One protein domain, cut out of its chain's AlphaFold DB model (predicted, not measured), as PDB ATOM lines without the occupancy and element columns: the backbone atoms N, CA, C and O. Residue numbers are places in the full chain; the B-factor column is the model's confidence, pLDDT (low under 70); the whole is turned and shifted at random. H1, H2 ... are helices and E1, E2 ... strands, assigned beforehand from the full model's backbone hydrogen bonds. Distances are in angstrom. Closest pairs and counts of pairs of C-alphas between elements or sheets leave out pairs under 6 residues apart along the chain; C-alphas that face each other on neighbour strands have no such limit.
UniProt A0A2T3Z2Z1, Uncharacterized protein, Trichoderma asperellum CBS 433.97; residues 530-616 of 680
ATOM      1  N   THR A 530       2.358 -21.910   5.419       83.94
ATOM      2  CA  THR A 530       1.296 -22.073   6.420       83.94
ATOM      3  C   THR A 530       0.401 -23.282   6.126       83.94
ATOM      4  O   THR A 530       0.413 -23.831   5.022       83.94
ATOM      5  N   SER A 531      -0.355 -23.723   7.133       85.06
ATOM      6  CA  SER A 531      -1.309 -24.835   7.035       85.06
ATOM      7  C   SER A 531      -2.462 -24.503   6.087       85.06
ATOM      8  O   SER A 531      -2.946 -25.381   5.374       85.06
ATOM      9  N   GLU A 532      -2.866 -23.235   6.025       87.19
ATOM     10  CA  GLU A 532      -3.907 -22.729   5.132       87.19
ATOM     11  C   GLU A 532      -3.437 -22.688   3.669       87.19
ATOM     12  O   GLU A 532      -4.222 -22.984   2.771       87.19
ATOM     13  N   GLU A 533      -2.161 -22.371   3.402       86.88
ATOM     14  CA  GLU A 533      -1.580 -22.483   2.052       86.88
ATOM     15  C   GLU A 533      -1.602 -23.939   1.554       86.88
ATOM     16  O   GLU A 533      -2.043 -24.193   0.431       86.88
ATOM     17  N   LEU A 534      -1.203 -24.898   2.401       92.50
ATOM     18  CA  LEU A 534      -1.277 -26.326   2.068       92.50
ATOM     19  C   LEU A 534      -2.732 -26.799   1.904       92.50
ATOM     20  O   LEU A 534      -3.035 -27.512   0.952       92.50
ATOM     21  N   THR A 535      -3.641 -26.383   2.791       89.00
ATOM     22  CA  THR A 535      -5.070 -26.736   2.725       89.00
ATOM     23  C   THR A 535      -5.710 -26.239   1.430       89.00
ATOM     24  O   THR A 535      -6.429 -26.995   0.785       89.00
ATOM     25  N   LYS A 536      -5.404 -25.010   0.990       89.38
ATOM     26  CA  LYS A 536      -5.877 -24.478  -0.300       89.38
ATOM     27  C   LYS A 536      -5.427 -25.336  -1.481       89.38
ATOM     28  O   LYS A 536      -6.254 -25.655  -2.327       89.38
ATOM     29  N   HIS A 537      -4.152 -25.734  -1.513       90.75
ATOM     30  CA  HIS A 537      -3.636 -26.651  -2.533       90.75
ATOM     31  C   HIS A 537      -4.338 -28.019  -2.481       90.75
ATOM     32  O   HIS A 537      -4.727 -28.552  -3.517       90.75
ATOM     33  N   PHE A 538      -4.553 -28.563  -1.280       91.31
ATOM     34  CA  PHE A 538      -5.246 -29.837  -1.102       91.31
ATOM     35  C   PHE A 538      -6.694 -29.766  -1.604       91.31
ATOM     36  O   PHE A 538      -7.127 -30.656  -2.319       91.31
ATOM     37  N   ILE A 539      -7.419 -28.681  -1.318       89.56
ATOM     38  CA  ILE A 539      -8.783 -28.442  -1.815       89.56
ATOM     39  C   ILE A 539      -8.820 -28.266  -3.345       89.56
ATOM     40  O   ILE A 539      -9.764 -28.727  -3.989       89.56
ATOM     41  N   SER A 540      -7.818 -27.613  -3.946       90.38
ATOM     42  CA  SER A 540      -7.805 -27.357  -5.394       90.38
ATOM     43  C   SER A 540      -7.368 -28.560  -6.234       90.38
ATOM     44  O   SER A 540      -7.927 -28.773  -7.305       90.38
ATOM     45  N   GLU A 541      -6.382 -29.339  -5.778       91.88
ATOM     46  CA  GLU A 541      -5.798 -30.453  -6.549       91.88
ATOM     47  C   GLU A 541      -6.281 -31.843  -6.107       91.88
ATOM     48  O   GLU A 541      -6.236 -32.783  -6.902       91.88
ATOM     49  N   HIS A 542      -6.729 -31.984  -4.855       91.94
ATOM     50  CA  HIS A 542      -7.083 -33.261  -4.212       91.94
ATOM     51  C   HIS A 542      -8.449 -33.218  -3.503       91.94
ATOM     52  O   HIS A 542      -8.809 -34.153  -2.788       91.94
ATOM     53  N   GLY A 543      -9.196 -32.122  -3.660       89.50
ATOM     54  CA  GLY A 543     -10.442 -31.902  -2.946       89.50
ATOM     55  C   GLY A 543     -11.580 -32.738  -3.517       89.50
ATOM     56  O   GLY A 543     -11.741 -32.841  -4.733       89.50
ATOM     57  N   VAL A 544     -12.398 -33.297  -2.630       88.94
ATOM     58  CA  VAL A 544     -13.626 -34.007  -3.004       88.94
ATOM     59  C   VAL A 544     -14.811 -33.036  -3.004       88.94
ATOM     60  O   VAL A 544     -14.904 -32.213  -2.089       88.94
ATOM     61  N   PRO A 545     -15.707 -33.087  -4.007       87.81
ATOM     62  CA  PRO A 545     -16.883 -32.228  -4.044       87.81
ATOM     63  C   PRO A 545     -17.859 -32.647  -2.944       87.81
ATOM     64  O   PRO A 545     -18.203 -33.820  -2.812       87.81
ATOM     65  N   CYS A 546     -18.301 -31.682  -2.150       85.94
ATOM     66  CA  CYS A 546     -19.250 -31.866  -1.062       85.94
ATOM     67  C   CYS A 546     -20.272 -30.734  -1.067       85.94
ATOM     68  O   CYS A 546     -19.996 -29.631  -1.529       85.94
ATOM     69  N   TRP A 547     -21.451 -30.994  -0.521       86.62
ATOM     70  CA  TRP A 547     -22.523 -30.015  -0.409       86.62
ATOM     71  C   TRP A 547     -22.657 -29.567   1.038       86.62
ATOM     72  O   TRP A 547     -22.617 -30.397   1.945       86.62
ATOM     73  N   ILE A 548     -22.829 -28.266   1.259       80.44
ATOM     74  CA  ILE A 548     -23.116 -27.713   2.587       80.44
ATOM     75  C   ILE A 548     -24.534 -27.161   2.648       80.44
ATOM     76  O   ILE A 548     -25.039 -26.620   1.667       80.44
ATOM     77  N   CYS A 549     -25.193 -27.282   3.798       77.38
ATOM     78  CA  CYS A 549     -26.420 -26.528   4.047       77.38
ATOM     79  C   CYS A 549     -26.076 -25.149   4.626       77.38
ATOM     80  O   CYS A 549     -25.469 -25.059   5.691       77.38
ATOM     81  N   ASP A 550     -26.488 -24.098   3.922       70.69
ATOM     82  CA  ASP A 550     -26.388 -22.684   4.297       70.69
ATOM     83  C   ASP A 550     -27.511 -22.232   5.254       70.69
ATOM     84  O   ASP A 550     -27.329 -21.293   6.027       70.69
ATOM     85  N   ILE A 551     -28.657 -22.926   5.242       73.06
ATOM     86  CA  ILE A 551     -29.807 -22.667   6.131       73.06
ATOM     87  C   ILE A 551     -29.578 -23.226   7.548       73.06
ATOM     88  O   ILE A 551     -30.087 -22.682   8.532       73.06
ATOM     89  N   CYS A 552     -28.821 -24.319   7.683       73.19
ATOM     90  CA  CYS A 552     -28.451 -24.863   8.986       73.19
ATOM     91  C   CYS A 552     -27.491 -23.909   9.708       73.19
ATOM     92  O   CYS A 552     -26.339 -23.755   9.307       73.19
ATOM     93  N   THR A 553     -27.927 -23.338  10.834       58.09
ATOM     94  CA  THR A 553     -27.005 -22.683  11.770       58.09
ATOM     95  C   THR A 553     -25.941 -23.690  12.219       58.09
ATOM     96  O   THR A 553     -26.331 -24.791  12.625       58.09
ATOM     97  N   PRO A 554     -24.637 -23.352  12.175       58.19
ATOM     98  CA  PRO A 554     -23.592 -24.248  12.655       58.19
ATOM     99  C   PRO A 554     -23.836 -24.602  14.122       58.19
ATOM    100  O   PRO A 554     -24.277 -23.756  14.905       58.19
ATOM    101  N   ASP A 555     -23.588 -25.863  14.472       50.12
ATOM    102  CA  ASP A 555     -23.990 -26.396  15.773       50.12
ATOM    103  C   ASP A 555     -23.273 -25.652  16.912       50.12
ATOM    104  O   ASP A 555     -22.054 -25.450  16.858       50.12
ATOM    105  N   ILE A 556     -24.020 -25.227  17.937       43.69
ATOM    106  CA  ILE A 556     -23.563 -24.238  18.940       43.69
ATOM    107  C   ILE A 556     -22.360 -24.758  19.751       43.69
ATOM    108  O   ILE A 556     -21.583 -23.973  20.291       43.69
ATOM    109  N   GLU A 557     -22.177 -26.079  19.803       45.81
ATOM    110  CA  GLU A 557     -21.069 -26.742  20.496       45.81
ATOM    111  C   GLU A 557     -19.878 -27.110  19.587       45.81
ATOM    112  O   GLU A 557     -18.810 -27.435  20.108       45.81
ATOM    113  N   GLN A 558     -20.027 -27.082  18.253       50.34
ATOM    114  CA  GLN A 558     -19.024 -27.624  17.314       50.34
ATOM    115  C   GLN A 558     -18.609 -26.690  16.162       50.34
ATOM    116  O   GLN A 558     -17.654 -27.019  15.457       50.34
ATOM    117  N   GLU A 559     -19.284 -25.549  15.964       48.66
ATOM    118  CA  GLU A 559     -18.990 -24.537  14.924       48.66
ATOM    119  C   GLU A 559     -18.940 -25.089  13.474       48.66
ATOM    120  O   GLU A 559     -18.359 -24.470  12.582       48.66
ATOM    121  N   GLN A 560     -19.566 -26.242  13.208       54.88
ATOM    122  CA  GLN A 560     -19.523 -26.930  11.911       54.88
ATOM    123  C   GLN A 560     -20.868 -26.879  11.175       54.88
ATOM    124  O   GLN A 560     -21.927 -27.130  11.755       54.88
ATOM    125  N   CYS A 561     -20.814 -26.579   9.875       61.72
ATOM    126  CA  CYS A 561     -21.941 -26.742   8.956       61.72
ATOM    127  C   CYS A 561     -22.138 -28.230   8.627       61.72
ATOM    128  O   CYS A 561     -21.171 -28.989   8.592       61.72
ATOM    129  N   LYS A 562     -23.370 -28.651   8.318       72.50
ATOM    130  CA  LYS A 562     -23.623 -30.024   7.856       72.50
ATOM    131  C   LYS A 562     -23.067 -30.220   6.446       72.50
ATOM    132  O   LYS A 562     -23.481 -29.513   5.525       72.50
ATOM    133  N   ILE A 563     -22.148 -31.174   6.313       78.00
ATOM    134  CA  ILE A 563     -21.482 -31.573   5.068       78.00
ATOM    135  C   ILE A 563     -22.161 -32.842   4.537       78.00
ATOM    136  O   ILE A 563     -22.470 -33.753   5.304       78.00
ATOM    137  N   PHE A 564     -22.378 -32.904   3.226       82.50
ATOM    138  CA  PHE A 564     -22.999 -34.030   2.536       82.50
ATOM    139  C   PHE A 564     -22.131 -34.465   1.352       82.50
ATOM    140  O   PHE A 564     -21.781 -33.651   0.500       82.50
ATOM    141  N   GLU A 565     -21.828 -35.759   1.267       83.00
ATOM    142  CA  GLU A 565     -20.956 -36.335   0.228       83.00
ATOM    143  C   GLU A 565     -21.581 -36.327  -1.177       83.00
ATOM    144  O   GLU A 565     -20.885 -36.484  -2.177       83.00
ATOM    145  N   THR A 566     -22.905 -36.169  -1.278       85.62
ATOM    146  CA  THR A 566     -23.616 -36.136  -2.561       85.62
ATOM    147  C   THR A 566     -24.733 -35.099  -2.564       85.62
ATOM    148  O   THR A 566     -25.393 -34.866  -1.546       85.62
ATOM    149  N   ALA A 567     -25.019 -34.553  -3.748       84.88
ATOM    150  CA  ALA A 567     -26.166 -33.675  -3.970       84.88
ATOM    151  C   ALA A 567     -27.498 -34.322  -3.543       84.88
ATOM    152  O   ALA A 567     -28.393 -33.614  -3.093       84.88
ATOM    153  N   GLN A 568     -27.642 -35.651  -3.645       84.94
ATOM    154  CA  GLN A 568     -28.862 -36.346  -3.218       84.94
ATOM    155  C   GLN A 568     -29.026 -36.329  -1.693       84.94
ATOM    156  O   GLN A 568     -30.097 -35.983  -1.215       84.94
ATOM    157  N   LEU A 569     -27.970 -36.614  -0.923       85.69
ATOM    158  CA  LEU A 569     -28.040 -36.557   0.545       85.69
ATOM    159  C   LEU A 569     -28.348 -35.136   1.044       85.69
ATOM    160  O   LEU A 569     -29.118 -34.954   1.987       85.69
ATOM    161  N   TRP A 570     -27.795 -34.123   0.371       85.88
ATOM    162  CA  TRP A 570     -28.117 -32.717   0.620       85.88
ATOM    163  C   TRP A 570     -29.568 -32.370   0.245       85.88
ATOM    164  O   TRP A 570     -30.258 -31.706   1.018       85.88
ATOM    165  N   ARG A 571     -30.074 -32.881  -0.889       81.94
ATOM    166  CA  ARG A 571     -31.483 -32.763  -1.310       81.94
ATOM    167  C   ARG A 571     -32.437 -33.341  -0.272       81.94
ATOM    168  O   ARG A 571     -33.381 -32.671   0.137       81.94
ATOM    169  N   ASP A 572     -32.174 -34.566   0.170       83.94
ATOM    170  CA  ASP A 572     -33.006 -35.278   1.140       83.94
ATOM    171  C   ASP A 572     -33.025 -34.533   2.484       83.94
ATOM    172  O   ASP A 572     -34.078 -34.377   3.106       83.94
ATOM    173  N   HIS A 573     -31.880 -33.976   2.893       84.94
ATOM    174  CA  HIS A 573     -31.794 -33.089   4.046       84.94
ATOM    175  C   HIS A 573     -32.623 -31.805   3.878       84.94
ATOM    176  O   HIS A 573     -33.376 -31.465   4.792       84.94
ATOM    177  N   LEU A 574     -32.536 -31.112   2.737       78.00
ATOM    178  CA  LEU A 574     -33.338 -29.913   2.471       78.00
ATOM    179  C   LEU A 574     -34.844 -30.220   2.490       78.00
ATOM    180  O   LEU A 574     -35.593 -29.507   3.155       78.00
ATOM    181  N   HIS A 575     -35.296 -31.303   1.852       78.44
ATOM    182  CA  HIS A 575     -36.709 -31.696   1.889       78.44
ATOM    183  C   HIS A 575     -37.192 -32.101   3.285       78.44
ATOM    184  O   HIS A 575     -38.363 -31.896   3.594       78.44
ATOM    185  N   TYR A 576     -36.330 -32.673   4.132       79.50
ATOM    186  CA  TYR A 576     -36.723 -33.127   5.467       79.50
ATOM    187  C   TYR A 576     -36.654 -32.017   6.531       79.50
ATOM    188  O   TYR A 576     -37.552 -31.903   7.363       79.50
ATOM    189  N   ALA A 577     -35.604 -31.190   6.509       74.94
ATOM    190  CA  ALA A 577     -35.328 -30.174   7.529       74.94
ATOM    191  C   ALA A 577     -35.721 -28.742   7.119       74.94
ATOM    192  O   ALA A 577     -35.970 -27.906   7.986       74.94
ATOM    193  N   HIS A 578     -35.804 -28.457   5.816       74.94
ATOM    194  CA  HIS A 578     -36.043 -27.120   5.250       74.94
ATOM    195  C   HIS A 578     -37.209 -27.120   4.239       74.94
ATOM    196  O   HIS A 578     -37.251 -26.321   3.304       74.94
ATOM    197  N   SER A 579     -38.185 -28.008   4.472       61.50
ATOM    198  CA  SER A 579     -39.289 -28.427   3.587       61.50
ATOM    199  C   SER A 579     -40.213 -27.341   3.011       61.50
ATOM    200  O   SER A 579     -41.121 -27.663   2.248       61.50
ATOM    201  N   GLN A 580     -40.019 -26.070   3.369       58.31
ATOM    202  CA  GLN A 580     -40.865 -24.940   2.968       58.31
ATOM    203  C   GLN A 580     -40.155 -23.912   2.065       58.31
ATOM    204  O   GLN A 580     -40.760 -22.890   1.750       58.31
ATOM    205  N   VAL A 581     -38.886 -24.129   1.682       56.06
ATOM    206  CA  VAL A 581     -38.023 -23.044   1.159       56.06
ATOM    207  C   VAL A 581     -37.650 -23.155  -0.330       56.06
ATOM    208  O   VAL A 581     -37.389 -22.124  -0.939       56.06
ATOM    209  N   ILE A 582     -37.615 -24.349  -0.938       60.34
ATOM    210  CA  ILE A 582     -37.027 -24.560  -2.284       60.34
ATOM    211  C   ILE A 582     -37.963 -25.384  -3.183       60.34
ATOM    212  O   ILE A 582     -38.486 -26.412  -2.752       60.34
ATOM    213  N   LEU A 583     -38.145 -24.958  -4.442       61.47
ATOM    214  CA  LEU A 583     -38.870 -25.709  -5.477       61.47
ATOM    215  C   LEU A 583     -37.949 -26.716  -6.191       61.47
ATOM    216  O   LEU A 583     -36.808 -26.393  -6.521       61.47
ATOM    217  N   ASP A 584     -38.466 -27.900  -6.541       64.50
ATOM    218  CA  ASP A 584     -37.708 -28.964  -7.235       64.50
ATOM    219  C   ASP A 584     -37.003 -28.487  -8.521       64.50
ATOM    220  O   ASP A 584     -35.933 -28.981  -8.879       64.50
ATOM    221  N   THR A 585     -37.581 -27.500  -9.212       65.25
ATOM    222  CA  THR A 585     -37.033 -26.898 -10.438       65.25
ATOM    223  C   THR A 585     -35.774 -26.061 -10.215       65.25
ATOM    224  O   THR A 585     -35.003 -25.862 -11.150       65.25
ATOM    225  N   GLU A 586     -35.559 -25.557  -9.001       67.06
ATOM    226  CA  GLU A 586     -34.419 -24.702  -8.637       67.06
ATOM    227  C   GLU A 586     -33.242 -25.529  -8.099       67.06
ATOM    228  O   GLU A 586     -32.104 -25.054  -8.056       67.06
ATOM    229  N   PHE A 587     -33.500 -26.794  -7.743       71.31
ATOM    230  CA  PHE A 587     -32.541 -27.665  -7.080       71.31
ATOM    231  C   PHE A 587     -31.199 -27.766  -7.814       71.31
ATOM    232  O   PHE A 587     -30.158 -27.657  -7.176       71.31
ATOM    233  N   SER A 588     -31.193 -27.993  -9.133       70.31
ATOM    234  CA  SER A 588     -29.941 -28.228  -9.873       70.31
ATOM    235  C   SER A 588     -29.003 -27.020  -9.809       70.31
ATOM    236  O   SER A 588     -27.807 -27.185  -9.596       70.31
ATOM    237  N   MET A 589     -29.558 -25.807  -9.900       73.44
ATOM    238  CA  MET A 589     -28.798 -24.562  -9.766       73.44
ATOM    239  C   MET A 589     -28.271 -24.387  -8.336       73.44
ATOM    240  O   MET A 589     -27.105 -24.056  -8.136       73.44
ATOM    241  N   LEU A 590     -29.110 -24.641  -7.329       73.62
ATOM    242  CA  LEU A 590     -28.715 -24.514  -5.925       73.62
ATOM    243  C   LEU A 590     -27.685 -25.576  -5.509       73.62
ATOM    244  O   LEU A 590     -26.822 -25.282  -4.685       73.62
ATOM    245  N   ALA A 591     -27.728 -26.773  -6.098       75.56
ATOM    246  CA  ALA A 591     -26.737 -27.823  -5.888       75.56
ATOM    247  C   ALA A 591     -25.375 -27.463  -6.497       75.56
ATOM    248  O   ALA A 591     -24.353 -27.753  -5.884       75.56
ATOM    249  N   GLU A 592     -25.331 -26.808  -7.661       78.38
ATOM    250  CA  GLU A 592     -24.078 -26.283  -8.222       78.38
ATOM    251  C   GLU A 592     -23.507 -25.140  -7.362       78.38
ATOM    252  O   GLU A 592     -22.305 -25.098  -7.116       78.38
ATOM    253  N   LEU A 593     -24.365 -24.251  -6.843       77.94
ATOM    254  CA  LEU A 593     -23.957 -23.110  -6.009       77.94
ATOM    255  C   LEU A 593     -23.492 -23.497  -4.591       77.94
ATOM    256  O   LEU A 593     -22.638 -22.811  -4.031       77.94
ATOM    257  N   ASN A 594     -24.036 -24.571  -4.011       75.12
ATOM    258  CA  ASN A 594     -23.681 -25.054  -2.666       75.12
ATOM    259  C   ASN A 594     -22.624 -26.174  -2.664       75.12
ATOM    260  O   ASN A 594     -22.274 -26.684  -1.595       75.12
ATOM    261  N   MET A 595     -22.106 -26.553  -3.835       83.38
ATOM    262  CA  MET A 595     -20.982 -27.477  -3.948       83.38
ATOM    263  C   MET A 595     -19.669 -26.764  -3.594       83.38
ATOM    264  O   MET A 595     -19.322 -25.734  -4.170       83.38
ATOM    265  N   GLN A 596     -18.898 -27.348  -2.683       84.25
ATOM    266  CA  GLN A 596     -17.559 -26.912  -2.308       84.25
ATOM    267  C   GLN A 596     -16.609 -28.107  -2.311       84.25
ATOM    268  O   GLN A 596     -16.952 -29.183  -1.824       84.25
ATOM    269  N   ASN A 597     -15.394 -27.919  -2.821       85.75
ATOM    270  CA  ASN A 597     -14.346 -28.919  -2.655       85.75
ATOM    271  C   ASN A 597     -13.828 -28.876  -1.210       85.75
ATOM    272  O   ASN A 597     -13.559 -27.799  -0.675       85.75
ATOM    273  N   MET A 598     -13.664 -30.042  -0.592       85.06
ATOM    274  CA  MET A 598     -13.192 -30.193   0.788       85.06
ATOM    275  C   MET A 598     -12.050 -31.206   0.887       85.06
ATOM    276  O   MET A 598     -11.802 -31.971  -0.046       85.06
ATOM    277  N   VAL A 599     -11.331 -31.201   2.011       86.56
ATOM    278  CA  VAL A 599     -10.223 -32.134   2.252       86.56
ATOM    279  C   VAL A 599     -10.807 -33.529   2.514       86.56
ATOM    280  O   VAL A 599     -11.592 -33.668   3.456       86.56
ATOM    281  N   PRO A 600     -10.460 -34.555   1.712       88.94
ATOM    282  CA  PRO A 600     -10.961 -35.912   1.915       88.94
ATOM    283  C   PRO A 600     -10.453 -36.534   3.226       88.94
ATOM    284  O   PRO A 600      -9.568 -35.997   3.896       88.94
ATOM    285  N   ALA A 601     -10.990 -37.708   3.559       88.56
ATOM    286  CA  ALA A 601     -10.377 -38.611   4.529       88.56
ATOM    287  C   ALA A 601      -8.919 -38.902   4.118       88.56
ATOM    288  O   ALA A 601      -8.665 -39.289   2.975       88.56
ATOM    289  N   VAL A 602      -7.966 -38.668   5.024       88.25
ATOM    290  CA  VAL A 602      -6.526 -38.803   4.764       88.25
ATOM    291  C   VAL A 602      -5.782 -39.356   5.975       88.25
ATOM    292  O   VAL A 602      -6.038 -38.984   7.125       88.25
ATOM    293  N   ASP A 603      -4.795 -40.196   5.692       86.31
ATOM    294  CA  ASP A 603      -3.870 -40.714   6.692       86.31
ATOM    295  C   ASP A 603      -2.801 -39.665   7.023       86.31
ATOM    296  O   ASP A 603      -2.358 -38.892   6.167       86.31
ATOM    297  N   CYS A 604      -2.370 -39.614   8.283       84.69
ATOM    298  CA  CYS A 604      -1.247 -38.789   8.700       84.69
ATOM    299  C   CYS A 604       0.040 -39.328   8.088       84.69
ATOM    300  O   CYS A 604       0.290 -40.526   8.197       84.69
ATOM    301  N   PRO A 605       0.923 -38.425   7.611       81.38
ATOM    302  CA  PRO A 605       2.302 -38.749   7.330       81.38
ATOM    303  C   PRO A 605       2.896 -39.771   8.281       81.38
ATOM    304  O   PRO A 605       3.267 -40.860   7.903       81.38
ATOM    305  N   LEU A 606       3.012 -39.354   9.537       78.19
ATOM    306  CA  LEU A 606       4.148 -39.707  10.381       78.19
ATOM    307  C   LEU A 606       3.800 -40.658  11.542       78.19
ATOM    308  O   LEU A 606       4.625 -40.844  12.442       78.19
ATOM    309  N   CYS A 607       2.580 -41.203  11.558       77.69
ATOM    310  CA  CYS A 607       2.038 -42.081  12.601       77.69
ATOM    311  C   CYS A 607       0.718 -42.742  12.156       77.69
ATOM    312  O   CYS A 607       0.111 -42.324  11.177       77.69
ATOM    313  N   ASP A 608       0.215 -43.690  12.953       76.75
ATOM    314  CA  ASP A 608      -1.039 -44.434  12.716       76.75
ATOM    315  C   ASP A 608      -2.350 -43.606  12.867       76.75
ATOM    316  O   ASP A 608      -3.409 -44.167  13.148       76.75
ATOM    317  N   TYR A 609      -2.308 -42.272  12.758       82.19
ATOM    318  CA  TYR A 609      -3.511 -41.427  12.804       82.19
ATOM    319  C   TYR A 609      -4.120 -41.277  11.409       82.19
ATOM    320  O   TYR A 609      -3.407 -40.938  10.472       82.19
ATOM    321  N   ALA A 610      -5.438 -41.423  11.292       84.56
ATOM    322  CA  ALA A 610      -6.191 -41.209  10.058       84.56
ATOM    323  C   ALA A 610      -7.450 -40.379  10.336       84.56
ATOM    324  O   ALA A 610      -8.055 -40.518  11.405       84.56
ATOM    325  N   THR A 611      -7.867 -39.529   9.392       85.56
ATOM    326  CA  THR A 611      -9.199 -38.914   9.447       85.56
ATOM    327  C   THR A 611     -10.226 -39.824   8.781       85.56
ATOM    328  O   THR A 611     -10.062 -40.225   7.635       85.56
ATOM    329  N   SER A 612     -11.319 -40.123   9.485       82.56
ATOM    330  CA  SER A 612     -12.426 -40.939   8.954       82.56
ATOM    331  C   SER A 612     -13.491 -40.129   8.207       82.56
ATOM    332  O   SER A 612     -14.447 -40.703   7.696       82.56
ATOM    333  N   GLU A 613     -13.367 -38.801   8.194       82.25
ATOM    334  CA  GLU A 613     -14.391 -37.852   7.753       82.25
ATOM    335  C   GLU A 613     -13.768 -36.771   6.862       82.25
ATOM    336  O   GLU A 613     -12.600 -36.401   7.035       82.25
ATOM    337  N   ILE A 614     -14.574 -36.244   5.938       82.69
ATOM    338  CA  ILE A 614     -14.238 -35.098   5.087       82.69
ATOM    339  C   ILE A 614     -14.263 -33.824   5.939       82.69
ATOM    340  O   ILE A 614     -15.199 -33.604   6.706       82.69
ATOM    341  N   LYS A 615     -13.245 -32.967   5.801       80.50
ATOM    342  CA  LYS A 615     -13.089 -31.754   6.621       80.50
ATOM    343  C   LYS A 615     -12.838 -30.504   5.769       80.50
ATOM    344  O   LYS A 615     -12.216 -30.588   4.710       80.50
ATOM    345  N   PRO A 616     -13.234 -29.306   6.241       77.75
ATOM    346  CA  PRO A 616     -12.928 -28.050   5.551       77.75
ATOM    347  C   PRO A 616     -11.438 -27.670   5.619       77.75
ATOM    348  O   PRO A 616     -10.982 -26.850   4.829       77.75
TER     349      PRO A 616
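What this domain is: This is residues 530 to 616 of the 680 residues of an uncharacterized protein of Trichoderma asperellum CBS 433.97 (UniProt A0A2T3Z2Z1). A short two-stranded antiparallel ribbon, E1 and E2, sits in the middle of a loose, elongated domain, with H1 toward one end and H2 and H3 toward the other. Residues 604 to 609 stick out. The printed part has 87 residues, under half in named elements, ordered H1 E1 H2 H3 E2; the class is mixed, helices and strands. The radius of gyration of the C-alphas is 15.0 A, the spans 48 by 29 by 21 A.

Where its parts are: E1 is residues 544 to 548, E2 595 to 598, H3 587 to 593. H2, residues 567 to 577, measures 15.1 A. H1, residues 531 to 541, measures 15.4 A from C-alpha 531 at (-1.309, -24.835, 7.035). E2 ends at C-alpha 598, (-13.192, -30.193, 0.788).

How they stand to each other: E1 and E2 are antiparallel neighbours; N 546 and O 596 are within hydrogen-bond range, 2.9 A. The closest C-alphas of H1 and E2, Ile 539 and Met 598, are 5.4 A apart; those of H2 and E1, Ala 567 and Trp 547, 6.3 A. H2 and H3 are close but not clearly touching, closest C-alphas Ala 567 and Ala 591, 6.2 A. Every O i to N i+4 pair in H1, H2 and H3 is within hydrogen-bond range.

The domain as a whole: The printed part has no cut. The E1 to H2 link is long. pLDDT is under 70 at residues 553 to 561 and 579 to 586.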